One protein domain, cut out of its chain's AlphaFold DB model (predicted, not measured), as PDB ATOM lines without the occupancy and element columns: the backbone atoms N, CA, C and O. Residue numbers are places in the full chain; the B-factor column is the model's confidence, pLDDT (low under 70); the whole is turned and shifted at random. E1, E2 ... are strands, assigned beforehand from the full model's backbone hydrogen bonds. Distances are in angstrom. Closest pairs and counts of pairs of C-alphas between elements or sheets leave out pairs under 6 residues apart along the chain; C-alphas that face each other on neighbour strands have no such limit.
ATOM      1  N   ALA A  92     114.758  97.435  67.105       90.19
ATOM      2  CA  ALA A  92     115.304  98.064  65.906       90.19
ATOM      3  C   ALA A  92     114.544  99.343  65.521       90.19
ATOM      4  O   ALA A  92     113.335  99.471  65.719       90.19
ATOM      5  N   GLY A  93     115.278 100.326  65.001       87.19
ATOM      6  CA  GLY A  93     114.718 101.596  64.552       87.19
ATOM      7  C   GLY A  93     114.393 102.607  65.656       87.19
ATOM      8  O   GLY A  93     113.957 103.708  65.324       87.19
ATOM      9  N   LEU A  94     114.635 102.322  66.940       87.81
ATOM     10  CA  LEU A  94     114.579 103.333  68.010       87.81
ATOM     11  C   LEU A  94     115.935 104.032  68.208       87.81
ATOM     12  O   LEU A  94     116.989 103.482  67.887       87.81
ATOM     13  N   THR A  95     115.898 105.262  68.725       90.62
ATOM     14  CA  THR A  95     117.102 106.013  69.112       90.62
ATOM     15  C   THR A  95     117.477 105.660  70.550       90.62
ATOM     16  O   THR A  95     116.640 105.751  71.447       90.62
ATOM     17  N   TYR A  96     118.736 105.293  70.767       93.50
ATOM     18  CA  TYR A  96     119.296 104.949  72.072       93.50
ATOM     19  C   TYR A  96     120.519 105.814  72.367       93.50
ATOM     20  O   TYR A  96     121.263 106.167  71.457       93.50
ATOM     21  N   ASN A  97     120.763 106.117  73.641       96.00
ATOM     22  CA  ASN A  97     122.006 106.756  74.072       96.00
ATOM     23  C   ASN A  97     123.030 105.687  74.439       96.00
ATOM     24  O   ASN A  97     122.697 104.717  75.119       96.00
ATOM     25  N   CYS A  98     124.280 105.878  74.021       96.62
ATOM     26  CA  CYS A  98     125.352 104.979  74.420       96.62
ATOM     27  C   CYS A  98     125.558 104.999  75.940       96.62
ATOM     28  O   CYS A  98     125.764 106.064  76.514       96.62
ATOM     29  N   TYR A  99     125.602 103.831  76.581       96.56
ATOM     30  CA  TYR A  99     125.840 103.720  78.024       96.56
ATOM     31  C   TYR A  99     127.206 104.266  78.461       96.56
ATOM     32  O   TYR A  99     127.366 104.641  79.617       96.56
ATOM     33  N   SER A 100     128.187 104.338  77.554       96.31
ATOM     34  CA  SER A 100     129.515 104.885  77.856       96.31
ATOM     35  C   SER A 100     129.672 106.364  77.511       96.31
ATOM     36  O   SER A 100     130.101 107.138  78.353       96.31
ATOM     37  N   CYS A 101     129.394 106.762  76.264       96.31
ATOM     38  CA  CYS A 101     129.663 108.132  75.806       96.31
ATOM     39  C   CYS A 101     128.419 109.020  75.754       96.31
ATOM     40  O   CYS A 101     128.530 110.141  75.274       96.31
ATOM     41  N   THR A 102     127.253 108.498  76.154       96.50
ATOM     42  CA  THR A 102     125.931 109.157  76.184       96.50
ATOM     43  C   THR A 102     125.411 109.695  74.849       96.50
ATOM     44  O   THR A 102     124.252 110.096  74.767       96.50
ATOM     45  N   ARG A 103     126.211 109.633  73.776       95.44
ATOM     46  CA  ARG A 103     125.818 110.092  72.443       95.44
ATOM     47  C   ARG A 103     124.727 109.193  71.842       95.44
ATOM     48  O   ARG A 103     124.830 107.963  71.946       95.44
ATOM     49  N   PRO A 104     123.714 109.790  71.194       95.00
ATOM     50  CA  PRO A 104     122.614 109.060  70.581       95.00
ATOM     51  C   PRO A 104     123.045 108.317  69.313       95.00
ATOM     52  O   PRO A 104     123.868 108.786  68.522       95.00
ATOM     53  N   PHE A 105     122.478 107.136  69.114       95.12
ATOM     54  CA  PHE A 105     122.628 106.331  67.911       95.12
ATOM     55  C   PHE A 105     121.328 105.591  67.602       95.12
ATOM     56  O   PHE A 105     120.432 105.472  68.440       95.12
ATOM     57  N   GLN A 106     121.225 105.085  66.382       93.25
ATOM     58  CA  GLN A 106     120.077 104.318  65.919       93.25
ATOM     59  C   GLN A 106     120.569 103.112  65.134       93.25
ATOM     60  O   GLN A 106     121.485 103.244  64.330       93.25
ATOM     61  N   HIS A 107     119.986 101.941  65.373       93.69
ATOM     62  CA  HIS A 107     120.358 100.714  64.671       93.69
ATOM     63  C   HIS A 107     119.176 100.144  63.893       93.69
ATOM     64  O   HIS A 107     118.050 100.130  64.397       93.69
ATOM     65  N   ILE A 108     119.443  99.723  62.657       92.44
ATOM     66  CA  ILE A 108     118.467  99.203  61.700       92.44
ATOM     67  C   ILE A 108     119.124  98.068  60.911       92.44
ATOM     68  O   ILE A 108     120.221  98.233  60.369       92.44
ATOM     69  N   SER A 109     118.442  96.932  60.797       91.44
ATOM     70  CA  SER A 109     118.904  95.825  59.959       91.44
ATOM     71  C   SER A 109     118.576  96.089  58.492       91.44
ATOM     72  O   SER A 109     117.468  96.499  58.141       91.44
ATOM     73  N   CYS A 110     119.536  95.847  57.601       91.25
ATOM     74  CA  CYS A 110     119.304  96.026  56.176       91.25
ATOM     75  C   CYS A 110     118.343  94.961  55.646       91.25
ATOM     76  O   CYS A 110     118.635  93.772  55.713       91.25
ATOM     77  N   ILE A 111     117.260  95.369  54.988       93.94
ATOM     78  CA  ILE A 111     116.317  94.413  54.388       93.94
ATOM     79  C   ILE A 111     116.906  93.587  53.227       93.94
ATOM     80  O   ILE A 111     116.346  92.560  52.857       93.94
ATOM     81  N   HIS A 112     118.037  94.007  52.652       92.19
ATOM     82  CA  HIS A 112     118.669  93.315  51.526       92.19
ATOM     83  C   HIS A 112     119.609  92.183  51.942       92.19
ATOM     84  O   HIS A 112     119.671  91.171  51.253       92.19
ATOM     85  N   CYS A 113     120.373  92.370  53.021       91.38
ATOM     86  CA  CYS A 113     121.402  91.417  53.454       91.38
ATOM     87  C   CYS A 113     121.331  91.062  54.943       91.38
ATOM     88  O   CYS A 113     122.184  90.327  55.425       91.38
ATOM     89  N   GLN A 114     120.353  91.603  55.675       90.62
ATOM     90  CA  GLN A 114     120.185  91.469  57.127       90.62
ATOM     91  C   GLN A 114     121.343  92.028  57.969       90.62
ATOM     92  O   GLN A 114     121.300  91.940  59.191       90.62
ATOM     93  N   ALA A 115     122.350  92.654  57.346       89.38
ATOM     94  CA  ALA A 115     123.462  93.251  58.073       89.38
ATOM     95  C   ALA A 115     122.978  94.401  58.978       89.38
ATOM     96  O   ALA A 115     122.178  95.233  58.521       89.38
ATOM     97  N   PRO A 116     123.476  94.484  60.221       90.94
ATOM     98  CA  PRO A 116     123.165  95.579  61.129       90.94
ATOM     99  C   PRO A 116     123.789  96.883  60.624       90.94
ATOM    100  O   PRO A 116     124.939  96.903  60.204       90.94
ATOM    101  N   ASN A 117     123.050  97.991  60.661       91.88
ATOM    102  CA  ASN A 117     123.583  99.321  60.355       91.88
ATOM    103  C   ASN A 117     123.359 100.219  61.563       91.88
ATOM    104  O   ASN A 117     122.220 100.405  61.994       91.88
ATOM    105  N   VAL A 118     124.442 100.770  62.109       92.56
ATOM    106  CA  VAL A 118     124.407 101.634  63.290       92.56
ATOM    107  C   VAL A 118     124.765 103.055  62.872       92.56
ATOM    108  O   VAL A 118     125.879 103.332  62.436       92.56
ATOM    109  N   TYR A 119     123.809 103.965  63.006       91.50
ATOM    110  CA  TYR A 119     123.920 105.342  62.554       91.50
ATOM    111  C   TYR A 119     124.187 106.272  63.744       91.50
ATOM    112  O   TYR A 119     123.382 106.306  64.685       91.50
ATOM    113  N   PRO A 120     125.286 107.049  63.729       91.56
ATOM    114  CA  PRO A 120     125.475 108.144  64.667       91.56
ATOM    115  C   PRO A 120     124.484 109.255  64.308       91.56
ATOM    116  O   PRO A 120     124.542 109.806  63.212       91.56
ATOM    117  N   THR A 121     123.548 109.580  65.198       84.19
ATOM    118  CA  THR A 121     122.518 110.577  64.884       84.19
ATOM    119  C   THR A 121     122.023 111.285  66.131       84.19
ATOM    120  O   THR A 121     121.751 110.641  67.137       84.19
ATOM    121  N   GLU A 122     121.867 112.607  66.054       77.44
ATOM    122  CA  GLU A 122     121.248 113.424  67.109       77.44
ATOM    123  C   GLU A 122     119.713 113.346  67.095       77.44
ATOM    124  O   GLU A 122     119.055 113.704  68.071       77.44
ATOM    125  N   GLY A 123     119.129 112.850  65.998       74.44
ATOM    126  CA  GLY A 123     117.687 112.735  65.810       74.44
ATOM    127  C   GLY A 123     117.270 111.433  65.133       74.44
ATOM    128  O   GLY A 123     118.077 110.560  64.834       74.44
ATOM    129  N   SER A 124     115.976 111.292  64.872       75.69
ATOM    130  CA  SER A 124     115.461 110.140  64.133       75.69
ATOM    131  C   SER A 124     115.870 110.220  62.658       75.69
ATOM    132  O   SER A 124     115.614 111.233  62.004       75.69
ATOM    133  N   ILE A 125     116.442 109.142  62.115       86.06
ATOM    134  CA  ILE A 125     116.714 109.012  60.672       86.06
ATOM    135  C   ILE A 125     115.527 108.414  59.892       86.06
ATOM    136  O   ILE A 125     115.654 108.077  58.715       86.06
ATOM    137  N   GLN A 126     114.346 108.318  60.513       90.88
ATOM    138  CA  GLN A 126     113.139 107.792  59.868       90.88
ATOM    139  C   GLN A 126     112.772 108.564  58.596       90.88
ATOM    140  O   GLN A 126     112.894 109.787  58.516       90.88
ATOM    141  N   GLY A 127     112.305 107.831  57.589       87.94
ATOM    142  CA  GLY A 127     111.930 108.329  56.266       87.94
ATOM    143  C   GLY A 127     113.106 108.724  55.366       87.94
ATOM    144  O   GLY A 127     112.887 108.969  54.179       87.94
ATOM    145  N   GLN A 128     114.338 108.775  55.884       89.12
ATOM    146  CA  GLN A 128     115.520 109.090  55.082       89.12
ATOM    147  C   GLN A 128     115.943 107.897  54.231       89.12
ATOM    148  O   GLN A 128     115.751 106.742  54.611       89.12
ATOM    149  N   ARG A 129     116.534 108.195  53.072       91.25
ATOM    150  CA  ARG A 129     117.178 107.198  52.219       91.25
ATOM    151  C   ARG A 129     118.516 106.812  52.843       91.25
ATOM    152  O   ARG A 129     119.420 107.634  52.903       91.25
ATOM    153  N   LEU A 130     118.615 105.574  53.305       91.69
ATOM    154  CA  LEU A 130     119.782 105.025  53.984       91.69
ATOM    155  C   LEU A 130     120.514 104.068  53.056       91.69
ATOM    156  O   LEU A 130     119.891 103.177  52.483       91.69
ATOM    157  N   GLU A 131     121.827 104.204  52.937       93.19
ATOM    158  CA  GLU A 131     122.673 103.209  52.281       93.19
ATOM    159  C   GLU A 131     123.148 102.174  53.308       93.19
ATOM    160  O   GLU A 131     123.524 102.524  54.430       93.19
ATOM    161  N   CYS A 132     123.087 100.889  52.955       92.69
ATOM    162  CA  CYS A 132     123.637  99.835  53.799       92.69
ATOM    163  C   CYS A 132     125.157  99.755  53.643       92.69
ATOM    164  O   CYS A 132     125.641  99.560  52.532       92.69
ATOM    165  N   HIS A 133     125.902  99.772  54.751       90.12
ATOM    166  CA  HIS A 133     127.368  99.705  54.712       90.12
ATOM    167  C   HIS A 133     127.909  98.359  54.187       90.12
ATOM    168  O   HIS A 133     129.085  98.254  53.857       90.12
ATOM    169  N   SER A 134     127.084  97.305  54.199       89.25
ATOM    170  CA  SER A 134     127.493  95.945  53.833       89.25
ATOM    171  C   SER A 134     127.182  95.603  52.377       89.25
ATOM    172  O   SER A 134     128.000  94.960  51.730       89.25
ATOM    173  N   CYS A 135     126.013  95.995  51.859       92.69
ATOM    174  CA  CYS A 135     125.599  95.662  50.489       92.69
ATOM    175  C   CYS A 135     125.437  96.875  49.564       92.69
ATOM    176  O   CYS A 135     125.057  96.688  48.410       92.69
ATOM    177  N   HIS A 136     125.650  98.098  50.062       93.56
ATOM    178  CA  HIS A 136     125.529  99.369  49.328       93.56
ATOM    179  C   HIS A 136     124.151  99.660  48.712       93.56
ATOM    180  O   HIS A 136     123.951 100.659  48.026       93.56
ATOM    181  N   LYS A 137     123.144  98.816  48.970       94.06
ATOM    182  CA  LYS A 137     121.770  99.062  48.528       94.06
ATOM    183  C   LYS A 137     121.084 100.060  49.451       94.06
ATOM    184  O   LYS A 137     121.208  99.993  50.680       94.06
ATOM    185  N   THR A 138     120.314 100.964  48.853       94.12
ATOM    186  CA  THR A 138     119.548 101.961  49.599       94.12
ATOM    187  C   THR A 138     118.230 101.391  50.094       94.12
ATOM    188  O   THR A 138     117.576 100.691  49.338       94.12
ATOM    189  N   HIS A 139     117.804 101.732  51.305       93.94
ATOM    190  CA  HIS A 139     116.483 101.423  51.855       93.94
ATOM    191  C   HIS A 139     115.950 102.629  52.647       93.94
ATOM    192  O   HIS A 139     116.681 103.577  52.925       93.94
ATOM    193  N   GLN A 140     114.661 102.651  52.964       93.62
ATOM    194  CA  GLN A 140     114.059 103.629  53.879       93.62
ATOM    195  C   GLN A 140     113.359 102.881  55.001       93.62
ATOM    196  O   GLN A 140     112.827 101.799  54.762       93.62
ATOM    197  N   TYR A 141     113.291 103.465  56.193       92.94
ATOM    198  CA  TYR A 141     112.518 102.886  57.287       92.94
ATOM    199  C   TYR A 141     111.674 103.935  58.008       92.94
ATOM    200  O   TYR A 141     112.044 105.107  58.089       92.94
ATOM    201  N   VAL A 142     110.539 103.508  58.549       92.94
ATOM    202  CA  VAL A 142     109.698 104.291  59.458       92.94
ATOM    203  C   VAL A 142     109.129 103.346  60.510       92.94
ATOM    204  O   VAL A 142     108.674 102.252  60.193       92.94
ATOM    205  N   THR A 143     109.122 103.758  61.768       91.94
ATOM    206  CA  THR A 143     108.483 103.032  62.860       91.94
ATOM    207  C   THR A 143     106.997 103.367  62.869       91.94
ATOM    208  O   THR A 143     106.609 104.534  62.924       91.94
ATOM    209  N   CYS A 144     106.142 102.347  62.814       92.50
ATOM    210  CA  CYS A 144     104.702 102.552  62.859       92.50
ATOM    211  C   CYS A 144     104.298 103.205  64.194       92.50
ATOM    212  O   CYS A 144     104.529 102.610  65.249       92.50
ATOM    213  N   PRO A 145     103.611 104.360  64.185       92.25
ATOM    214  CA  PRO A 145     103.229 105.052  65.414       92.25
ATOM    215  C   PRO A 145     102.102 104.341  66.190       92.25
ATOM    216  O   PRO A 145     101.764 104.759  67.297       92.25
ATOM    217  N   HIS A 146     101.488 103.296  65.622       92.62
ATOM    218  CA  HIS A 146     100.429 102.509  66.269       92.62
ATOM    219  C   HIS A 146     100.966 101.321  67.063       92.62
ATOM    220  O   HIS A 146     100.485 101.065  68.159       92.62
ATOM    221  N   CYS A 147     101.945 100.593  66.517       93.19
ATOM    222  CA  CYS A 147     102.443  99.344  67.108       93.19
ATOM    223  C   CYS A 147     103.959  99.312  67.334       93.19
ATOM    224  O   CYS A 147     104.483  98.279  67.738       93.19
ATOM    225  N   ASN A 148     104.668 100.406  67.046       90.25
ATOM    226  CA  ASN A 148     106.122 100.540  67.165       90.25
ATOM    227  C   ASN A 148     106.950  99.528  66.351       90.25
ATOM    228  O   ASN A 148     108.159  99.438  66.537       90.25
ATOM    229  N   LYS A 149     106.331  98.792  65.419       90.38
ATOM    230  CA  LYS A 149     107.047  97.910  64.494       90.38
ATOM    231  C   LYS A 149     107.634  98.706  63.334       90.38
ATOM    232  O   LYS A 149     106.989  99.612  62.801       90.38
ATOM    233  N   GLU A 150     108.844  98.345  62.933       91.38
ATOM    234  CA  GLU A 150     109.528  98.927  61.781       91.38
ATOM    235  C   GLU A 150     108.815  98.598  60.463       91.38
ATOM    236  O   GLU A 150     108.209  97.538  60.297       91.38
ATOM    237  N   GLN A 151     108.842  99.545  59.533       93.62
ATOM    238  CA  GLN A 151     108.338  99.428  58.170       93.62
ATOM    239  C   GLN A 151     109.489  99.825  57.256       93.62
ATOM    240  O   GLN A 151     109.951 100.962  57.330       93.62
ATOM    241  N   ILE A 152     109.998  98.883  56.463       93.56
ATOM    242  CA  ILE A 152     111.222  99.054  55.674       93.56
ATOM    243  C   ILE A 152     110.911  98.939  54.181       93.56
ATOM    244  O   ILE A 152     110.560  97.870  53.688       93.56
ATOM    245  N   TRP A 153     111.086 100.030  53.442       93.56
ATOM    246  CA  TRP A 153     110.933 100.070  51.990       93.56
ATOM    247  C   TRP A 153     112.270  99.768  51.321       93.56
ATOM    248  O   TRP A 153     113.189 100.592  51.351       93.56
ATOM    249  N   LYS A 154     112.359  98.590  50.693       92.62
ATOM    250  CA  LYS A 154     113.565  98.111  49.999       92.62
ATOM    251  C   LYS A 154     114.029  99.036  48.864       92.62
ATOM    252  O   LYS A 154     115.221  99.224  48.703       92.62
ATOM    253  N   ASP A 155     113.103  99.676  48.146       87.88
ATOM    254  CA  ASP A 155     113.417 100.474  46.948       87.88
ATOM    255  C   ASP A 155     113.408 101.990  47.209       87.88
ATOM    256  O   ASP A 155     113.410 102.788  46.273       87.88
ATOM    257  N   CYS A 156     113.356 102.411  48.477       86.44
ATOM    258  CA  CYS A 156     113.247 103.825  48.862       86.44
ATOM    259  C   CYS A 156     112.085 104.573  48.182       86.44
ATOM    260  O   CYS A 156     112.214 105.740  47.811       86.44
ATOM    261  N   ASN A 157     110.955 103.898  47.994       83.88
ATOM    262  CA  ASN A 157     109.761 104.462  47.370       83.88
ATOM    263  C   ASN A 157     108.772 105.062  48.386       83.88
ATOM    264  O   ASN A 157     107.668 105.453  48.002       83.88
ATOM    265  N   TYR A 158     109.145 105.171  49.666       86.06
ATOM    266  CA  TYR A 158     108.364 105.929  50.633       86.06
ATOM    267  C   TYR A 158     108.566 107.426  50.398       86.06
ATOM    268  O   TYR A 158     109.674 107.958  50.488       86.06
ATOM    269  N   THR A 159     107.464 108.114  50.118       82.94
ATOM    270  CA  THR A 159     107.442 109.570  49.981       82.94
ATOM    271  C   THR A 159     107.019 110.182  51.320       82.94
ATOM    272  O   THR A 159     105.932 109.864  51.813       82.94
ATOM    273  N   PRO A 160     107.847 111.039  51.950       83.50
ATOM    274  CA  PRO A 160     107.478 111.713  53.190       83.50
ATOM    275  C   PRO A 160     106.121 112.423  53.090       83.50
ATOM    276  O   PRO A 160     105.849 113.180  52.161       83.50
ATOM    277  N   GLY A 161     105.257 112.179  54.072       82.06
ATOM    278  CA  GLY A 161     103.888 112.691  54.102       82.06
ATOM    279  C   GLY A 161     102.859 111.855  53.342       82.06
ATOM    280  O   GLY A 161     101.675 112.146  53.465       82.06
ATOM    281  N   THR A 162     103.242 110.812  52.604       80.94
ATOM    282  CA  THR A 162     102.261 109.893  52.011       80.94
ATOM    283  C   THR A 162     101.626 109.024  53.097       80.94
ATOM    284  O   THR A 162     102.303 108.533  54.003       80.94
ATOM    285  N   ILE A 163     100.306 108.844  53.012       84.81
ATOM    286  CA  ILE A 163      99.561 107.944  53.894       84.81
ATOM    287  C   ILE A 163      99.864 106.507  53.476       84.81
ATOM    288  O   ILE A 163      99.627 106.130  52.329       84.81
ATOM    289  N   VAL A 164     100.363 105.704  54.409       88.44
ATOM    290  CA  VAL A 164     100.690 104.292  54.199       88.44
ATOM    291  C   VAL A 164     100.024 103.423  55.271       88.44
ATOM    292  O   VAL A 164      99.903 103.847  56.426       88.44
ATOM    293  N   PRO A 165      99.569 102.206  54.928       92.50
ATOM    294  CA  PRO A 165      99.132 101.235  55.921       92.50
ATOM    295  C   PRO A 165     100.347 100.582  56.587       92.50
ATOM    296  O   PRO A 165     101.319 100.224  55.924       92.50
ATOM    297  N   CYS A 166     100.282 100.358  57.898       94.12
ATOM    298  CA  CYS A 166     101.258  99.513  58.578       94.12
ATOM    299  C   CYS A 166     101.050  98.045  58.184       94.12
ATOM    300  O   CYS A 166      99.980  97.482  58.411       94.12
ATOM    301  N   TRP A 167     102.089  97.379  57.685       94.00
ATOM    302  CA  TRP A 167     102.043  95.964  57.312       94.00
ATOM    303  C   TRP A 167     101.702  95.048  58.488       94.00
ATOM    304  O   TRP A 167     101.071  94.011  58.278       94.00
ATOM    305  N   SER A 168     102.055  95.459  59.711       94.25
ATOM    306  CA  SER A 168     101.806  94.695  60.935       94.25
ATOM    307  C   SER A 168     100.411  94.904  61.525       94.25
ATOM    308  O   SER A 168      99.666  93.942  61.653       94.25
ATOM    309  N   CYS A 169     100.045  96.134  61.903       94.88
ATOM    310  CA  CYS A 169      98.783  96.399  62.612       94.88
ATOM    311  C   CYS A 169      97.654  96.906  61.709       94.88
ATOM    312  O   CYS A 169      96.578  97.219  62.205       94.88
ATOM    313  N   LYS A 170      97.911  97.064  60.404       93.12
ATOM    314  CA  LYS A 170      96.981  97.575  59.379       93.12
ATOM    315  C   LYS A 170      96.493  99.018  59.569       93.12
ATOM    316  O   LYS A 170      95.937  99.588  58.639       93.12
ATOM    317  N   GLY A 171      96.769  99.648  60.712       90.69
ATOM    318  CA  GLY A 171      96.512 101.071  60.940       90.69
ATOM    319  C   GLY A 171      97.263 101.956  59.941       90.69
ATOM    320  O   GLY A 171      98.425 101.698  59.621       90.69
ATOM    321  N   THR A 172      96.605 103.008  59.458       90.75
ATOM    322  CA  THR A 172      97.192 103.966  58.514       90.75
ATOM    323  C   THR A 172      97.901 105.094  59.246       90.75
ATOM    324  O   THR A 172      97.491 105.535  60.327       90.75
ATOM    325  N   TYR A 173      98.995 105.567  58.667       92.44
ATOM    326  CA  TYR A 173      99.728 106.707  59.191       92.44
ATOM    327  C   TYR A 173     100.459 107.447  58.073       92.44
ATOM    328  O   TYR A 173     100.648 106.922  56.981       92.44
ATOM    329  N   ALA A 174     100.876 108.674  58.361       90.00
ATOM    330  CA  ALA A 174     101.849 109.398  57.554       90.00
ATOM    331  C   ALA A 174     103.018 109.816  58.449       90.00
ATOM    332  O   ALA A 174     102.845 110.016  59.657       90.00
ATOM    333  N   HIS A 175     104.203 109.944  57.860       90.56
ATOM    334  CA  HIS A 175     105.411 110.396  58.543       90.56
ATOM    335  C   HIS A 175     106.187 111.405  57.690       90.56
ATOM    336  O   HIS A 175     106.381 111.201  56.490       90.56
ATOM    337  N   MET A 176     106.679 112.467  58.322       88.06
ATOM    338  CA  MET A 176     107.544 113.462  57.694       88.06
ATOM    339  C   MET A 176     108.486 114.061  58.736       88.06
ATOM    340  O   MET A 176     108.074 114.336  59.862       88.06
ATOM    341  N   ARG A 177     109.742 114.309  58.363       86.12
ATOM    342  CA  ARG A 177     110.679 115.050  59.212       86.12
ATOM    343  C   ARG A 177     110.391 116.544  59.079       86.12
ATOM    344  O   ARG A 177     110.337 117.061  57.969       86.12
ATOM    345  N   CYS A 178     110.189 117.232  60.199       85.75
ATOM    346  CA  CYS A 178     109.980 118.677  60.177       85.75
ATOM    347  C   CYS A 178     111.273 119.386  59.745       85.75
ATOM    348  O   CYS A 178     112.310 119.129  60.354       85.75
ATOM    349  N   PRO A 179     111.246 120.313  58.777       81.94
ATOM    350  CA  PRO A 179     112.457 121.008  58.340       81.94
ATOM    351  C   PRO A 179     112.932 122.077  59.327       81.94
ATOM    352  O   PRO A 179     114.080 122.494  59.271       81.94
ATOM    353  N   HIS A 180     112.061 122.549  60.224       85.25
ATOM    354  CA  HIS A 180     112.402 123.614  61.172       85.25
ATOM    355  C   HIS A 180     113.085 123.094  62.430       85.25
ATOM    356  O   HIS A 180     113.862 123.814  63.043       85.25
ATOM    357  N   CYS A 181     112.739 121.880  62.863       86.88
ATOM    358  CA  CYS A 181     113.244 121.311  64.116       86.88
ATOM    359  C   CYS A 181     113.772 119.885  63.977       86.88
ATOM    360  O   CYS A 181     114.116 119.273  64.983       86.88
ATOM    361  N   GLU A 182     113.769 119.335  62.764       84.75
ATOM    362  CA  GLU A 182     114.326 118.024  62.427       84.75
ATOM    363  C   GLU A 182     113.693 116.814  63.132       84.75
ATOM    364  O   GLU A 182     114.138 115.677  62.947       84.75
ATOM    365  N   LYS A 183     112.618 117.022  63.898       85.69
ATOM    366  CA  LYS A 183     111.881 115.960  64.587       85.69
ATOM    367  C   LYS A 183     110.945 115.219  63.632       85.69
ATOM    368  O   LYS A 183     110.324 115.820  62.752       85.69
ATOM    369  N   ALA A 184     110.824 113.910  63.844       87.44
ATOM    370  CA  ALA A 184     109.907 113.037  63.115       87.44
ATOM    371  C   ALA A 184     108.455 113.332  63.517       87.44
ATOM    372  O   ALA A 184     108.076 113.136  64.669       87.44
ATOM    373  N   ASN A 185     107.647 113.818  62.578       88.69
ATOM    374  CA  ASN A 185     106.236 114.118  62.780       88.69
ATOM    375  C   ASN A 185     105.378 112.960  62.264       88.69
ATOM    376  O   ASN A 185     105.609 112.462  61.160       88.69
ATOM    377  N   PHE A 186     104.382 112.553  63.051       90.38
ATOM    378  CA  PHE A 186     103.493 111.440  62.727       90.38
ATOM    379  C   PHE A 186     102.037 111.868  62.810       90.38
ATOM    380  O   PHE A 186     101.620 112.513  63.773       90.38
ATOM    381  N   TRP A 187     101.241 111.403  61.853       87.44
ATOM    382  CA  TRP A 187      99.787 111.494  61.901       87.44
ATOM    383  C   TRP A 187      99.238 110.079  62.022       87.44
ATOM    384  O   TRP A 187      99.371 109.283  61.092       87.44
ATOM    385  N   LYS A 188      98.659 109.754  63.183       88.12
ATOM    386  CA  LYS A 188      97.939 108.493  63.405       88.12
ATOM    387  C   LYS A 188      96.531 108.627  62.834       88.12
ATOM    388  O   LYS A 188      95.860 109.610  63.134       88.12
ATOM    389  N   ASN A 189      96.084 107.642  62.055       81.69
ATOM    390  CA  ASN A 189      94.755 107.628  61.434       81.69
ATOM    391  C   ASN A 189      94.451 108.920  60.652       81.69
ATOM    392  O   ASN A 189      93.425 109.560  60.911       81.69
ATOM    393  N   PRO A 190      95.345 109.364  59.745       74.19
ATOM    394  CA  PRO A 190      95.093 110.567  58.974       74.19
ATOM    395  C   PRO A 190      93.793 110.365  58.196       74.19
ATOM    396  O   PRO A 190      93.686 109.471  57.359       74.19
ATOM    397  N   LYS A 191      92.776 111.171  58.519       57.47
ATOM    398  CA  LYS A 191      91.539 111.196  57.741       57.47
ATOM    399  C   LYS A 191      91.894 111.655  56.327       57.47
ATOM    400  O   LYS A 191      92.713 112.564  56.176       57.47
ATOM    401  N   ASN A 192      91.229 111.080  55.326       49.72
ATOM    402  CA  ASN A 192      91.378 111.336  53.881       49.72
ATOM    403  C   ASN A 192      91.259 112.816  53.438       49.72
ATOM    404  O   ASN A 192      91.270 113.106  52.245       49.72
ATOM    405  N   THR A 193      91.125 113.767  54.365       41.88
ATOM    406  CA  THR A 193      90.754 115.154  54.090       41.88
ATOM    407  C   THR A 193      91.808 116.200  54.444       41.88
ATOM    408  O   THR A 193      91.754 117.261  53.839       41.88
ATOM    409  N   SER A 194      92.795 115.958  55.321       52.12
ATOM    410  CA  SER A 194      93.928 116.891  55.490       52.12
ATOM    411  C   SER A 194      94.987 116.370  56.456       52.12
ATOM    412  O   SER A 194      94.738 116.271  57.660       52.12
ATOM    413  N   LEU A 195      96.205 116.151  55.966       62.41
ATOM    414  CA  LEU A 195      97.372 116.197  56.841       62.41
ATOM    415  C   LEU A 195      97.596 117.663  57.209       62.41
ATOM    416  O   LEU A 195      97.802 118.501  56.334       62.41
ATOM    417  N   SER A 196      97.513 117.990  58.499       68.19
ATOM    418  CA  SER A 196      97.992 119.291  58.963       68.19
ATOM    419  C   SER A 196      99.484 119.358  58.660       68.19
ATOM    420  O   SER A 196     100.249 118.576  59.224       68.19
ATOM    421  N   ASN A 197      99.902 120.284  57.795       73.75
ATOM    422  CA  ASN A 197     101.321 120.526  57.537       73.75
ATOM    423  C   ASN A 197     102.013 121.177  58.748       73.75
ATOM    424  O   ASN A 197     103.196 121.470  58.681       73.75
ATOM    425  N   VAL A 198     101.330 121.387  59.875       78.94
ATOM    426  CA  VAL A 198     101.931 121.947  61.086       78.94
ATOM    427  C   VAL A 198     102.697 120.867  61.847       78.94
ATOM    428  O   VAL A 198     102.157 119.820  62.212       78.94
ATOM    429  N   CYS A 199     103.969 121.136  62.131       83.94
ATOM    430  CA  CYS A 199     104.778 120.271  62.974       83.94
ATOM    431  C   CYS A 199     104.215 120.218  64.400       83.94
ATOM    432  O   CYS A 199     104.038 121.254  65.046       83.94
ATOM    433  N   CYS A 200     104.002 119.018  64.947       86.06
ATOM    434  CA  CYS A 200     103.485 118.877  66.309       86.06
ATOM    435  C   CYS A 200     104.459 119.387  67.390       86.06
ATOM    436  O   CYS A 200     104.007 119.700  68.493       86.06
ATOM    437  N   TYR A 201     105.748 119.534  67.062       87.06
ATOM    438  CA  TYR A 201     106.793 120.005  67.972       87.06
ATOM    439  C   TYR A 201     107.008 121.518  67.911       87.06
ATOM    440  O   TYR A 201     106.815 122.188  68.919       87.06
ATOM    441  N   CYS A 202     107.399 122.071  66.757       89.62
ATOM    442  CA  CYS A 202     107.677 123.509  66.652       89.62
ATOM    443  C   CYS A 202     106.431 124.357  66.374       89.62
ATOM    444  O   CYS A 202     106.515 125.576  66.432       89.62
ATOM    445  N   LYS A 203     105.283 123.732  66.073       89.50
ATOM    446  CA  LYS A 203     104.025 124.408  65.712       89.50
ATOM    447  C   LYS A 203     104.123 125.305  64.466       89.50
ATOM    448  O   LYS A 203     103.231 126.111  64.229       89.50
ATOM    449  N   ILE A 204     105.165 125.134  63.648       81.44
ATOM    450  CA  ILE A 204     105.351 125.831  62.369       81.44
ATOM    451  C   ILE A 204     104.791 124.957  61.241       81.44
ATOM    452  O   ILE A 204     104.937 123.731  61.265       81.44
ATOM    453  N   ASP A 205     104.142 125.587  60.261       79.31
ATOM    454  CA  ASP A 205     103.758 124.939  59.008       79.31
ATOM    455  C   ASP A 205     105.023 124.520  58.248       79.31
ATOM    456  O   ASP A 205     105.827 125.374  57.880       79.31
ATOM    457  N   MET A 206     105.198 123.219  58.014       79.19
ATOM    458  CA  MET A 206     106.344 122.599  57.343       79.19
ATOM    459  C   MET A 206     106.545 123.103  55.905       79.19
ATOM    460  O   MET A 206     107.648 122.992  55.388       79.19
TER     461      MET A 206
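What this domain is: This is residues 92 to 206 of the 479 residues of the protein "Hypothetical protein" of Adineta ricciae (UniProt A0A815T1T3). With little regular structure, the domain is three small antiparallel sheets set at the corners of a triangle: E1 - E2 - E3 towards one end of the longest axis, the hairpin E7 and E8 towards the other, and E4 - E5 - E6 at the corner between them, with residues 189 to 206 beyond the hairpin. The 115 printed residues hold eight named strands, E1 to E8 in chain order, and no named helix: all strand, 38 residues. The whole is compact, radius of gyration of the C-alphas 14.5 A, spanning 41 by 29 by 22 A.

How they stand to each other: E1, residues 95 to 97, E2, 104 to 109, and E3, 116 to 120, form a meander, each strand the antiparallel neighbour of the one before; N 96 and O 105 are 2.9 A apart, N 106 and O 119 3.0 A, within hydrogen-bond range. E4, 129 to 131, E5, 138 to 143, and E6, 150 to 153, form another, with N 130 and O 139 at 2.8 A, N 142 and O 151 at 2.9 A. E7, 172 to 177, and E8, 184 to 188, pair through N 176 and O 185, 3.0 A. The closest C-alphas of E5 and E7, Val 142 and His 175, are 7.5 A apart.

Where its parts are: E7 is 17.5 A long. E1 begins at C-alpha 95 (117.102, 106.013, 69.112); E8 ends at C-alpha 188 (97.939, 108.493, 63.405).

The domain as a whole: The printed part has no cut. The link E6 to E7 is long. Residues 191 to 196 are under pLDDT 70.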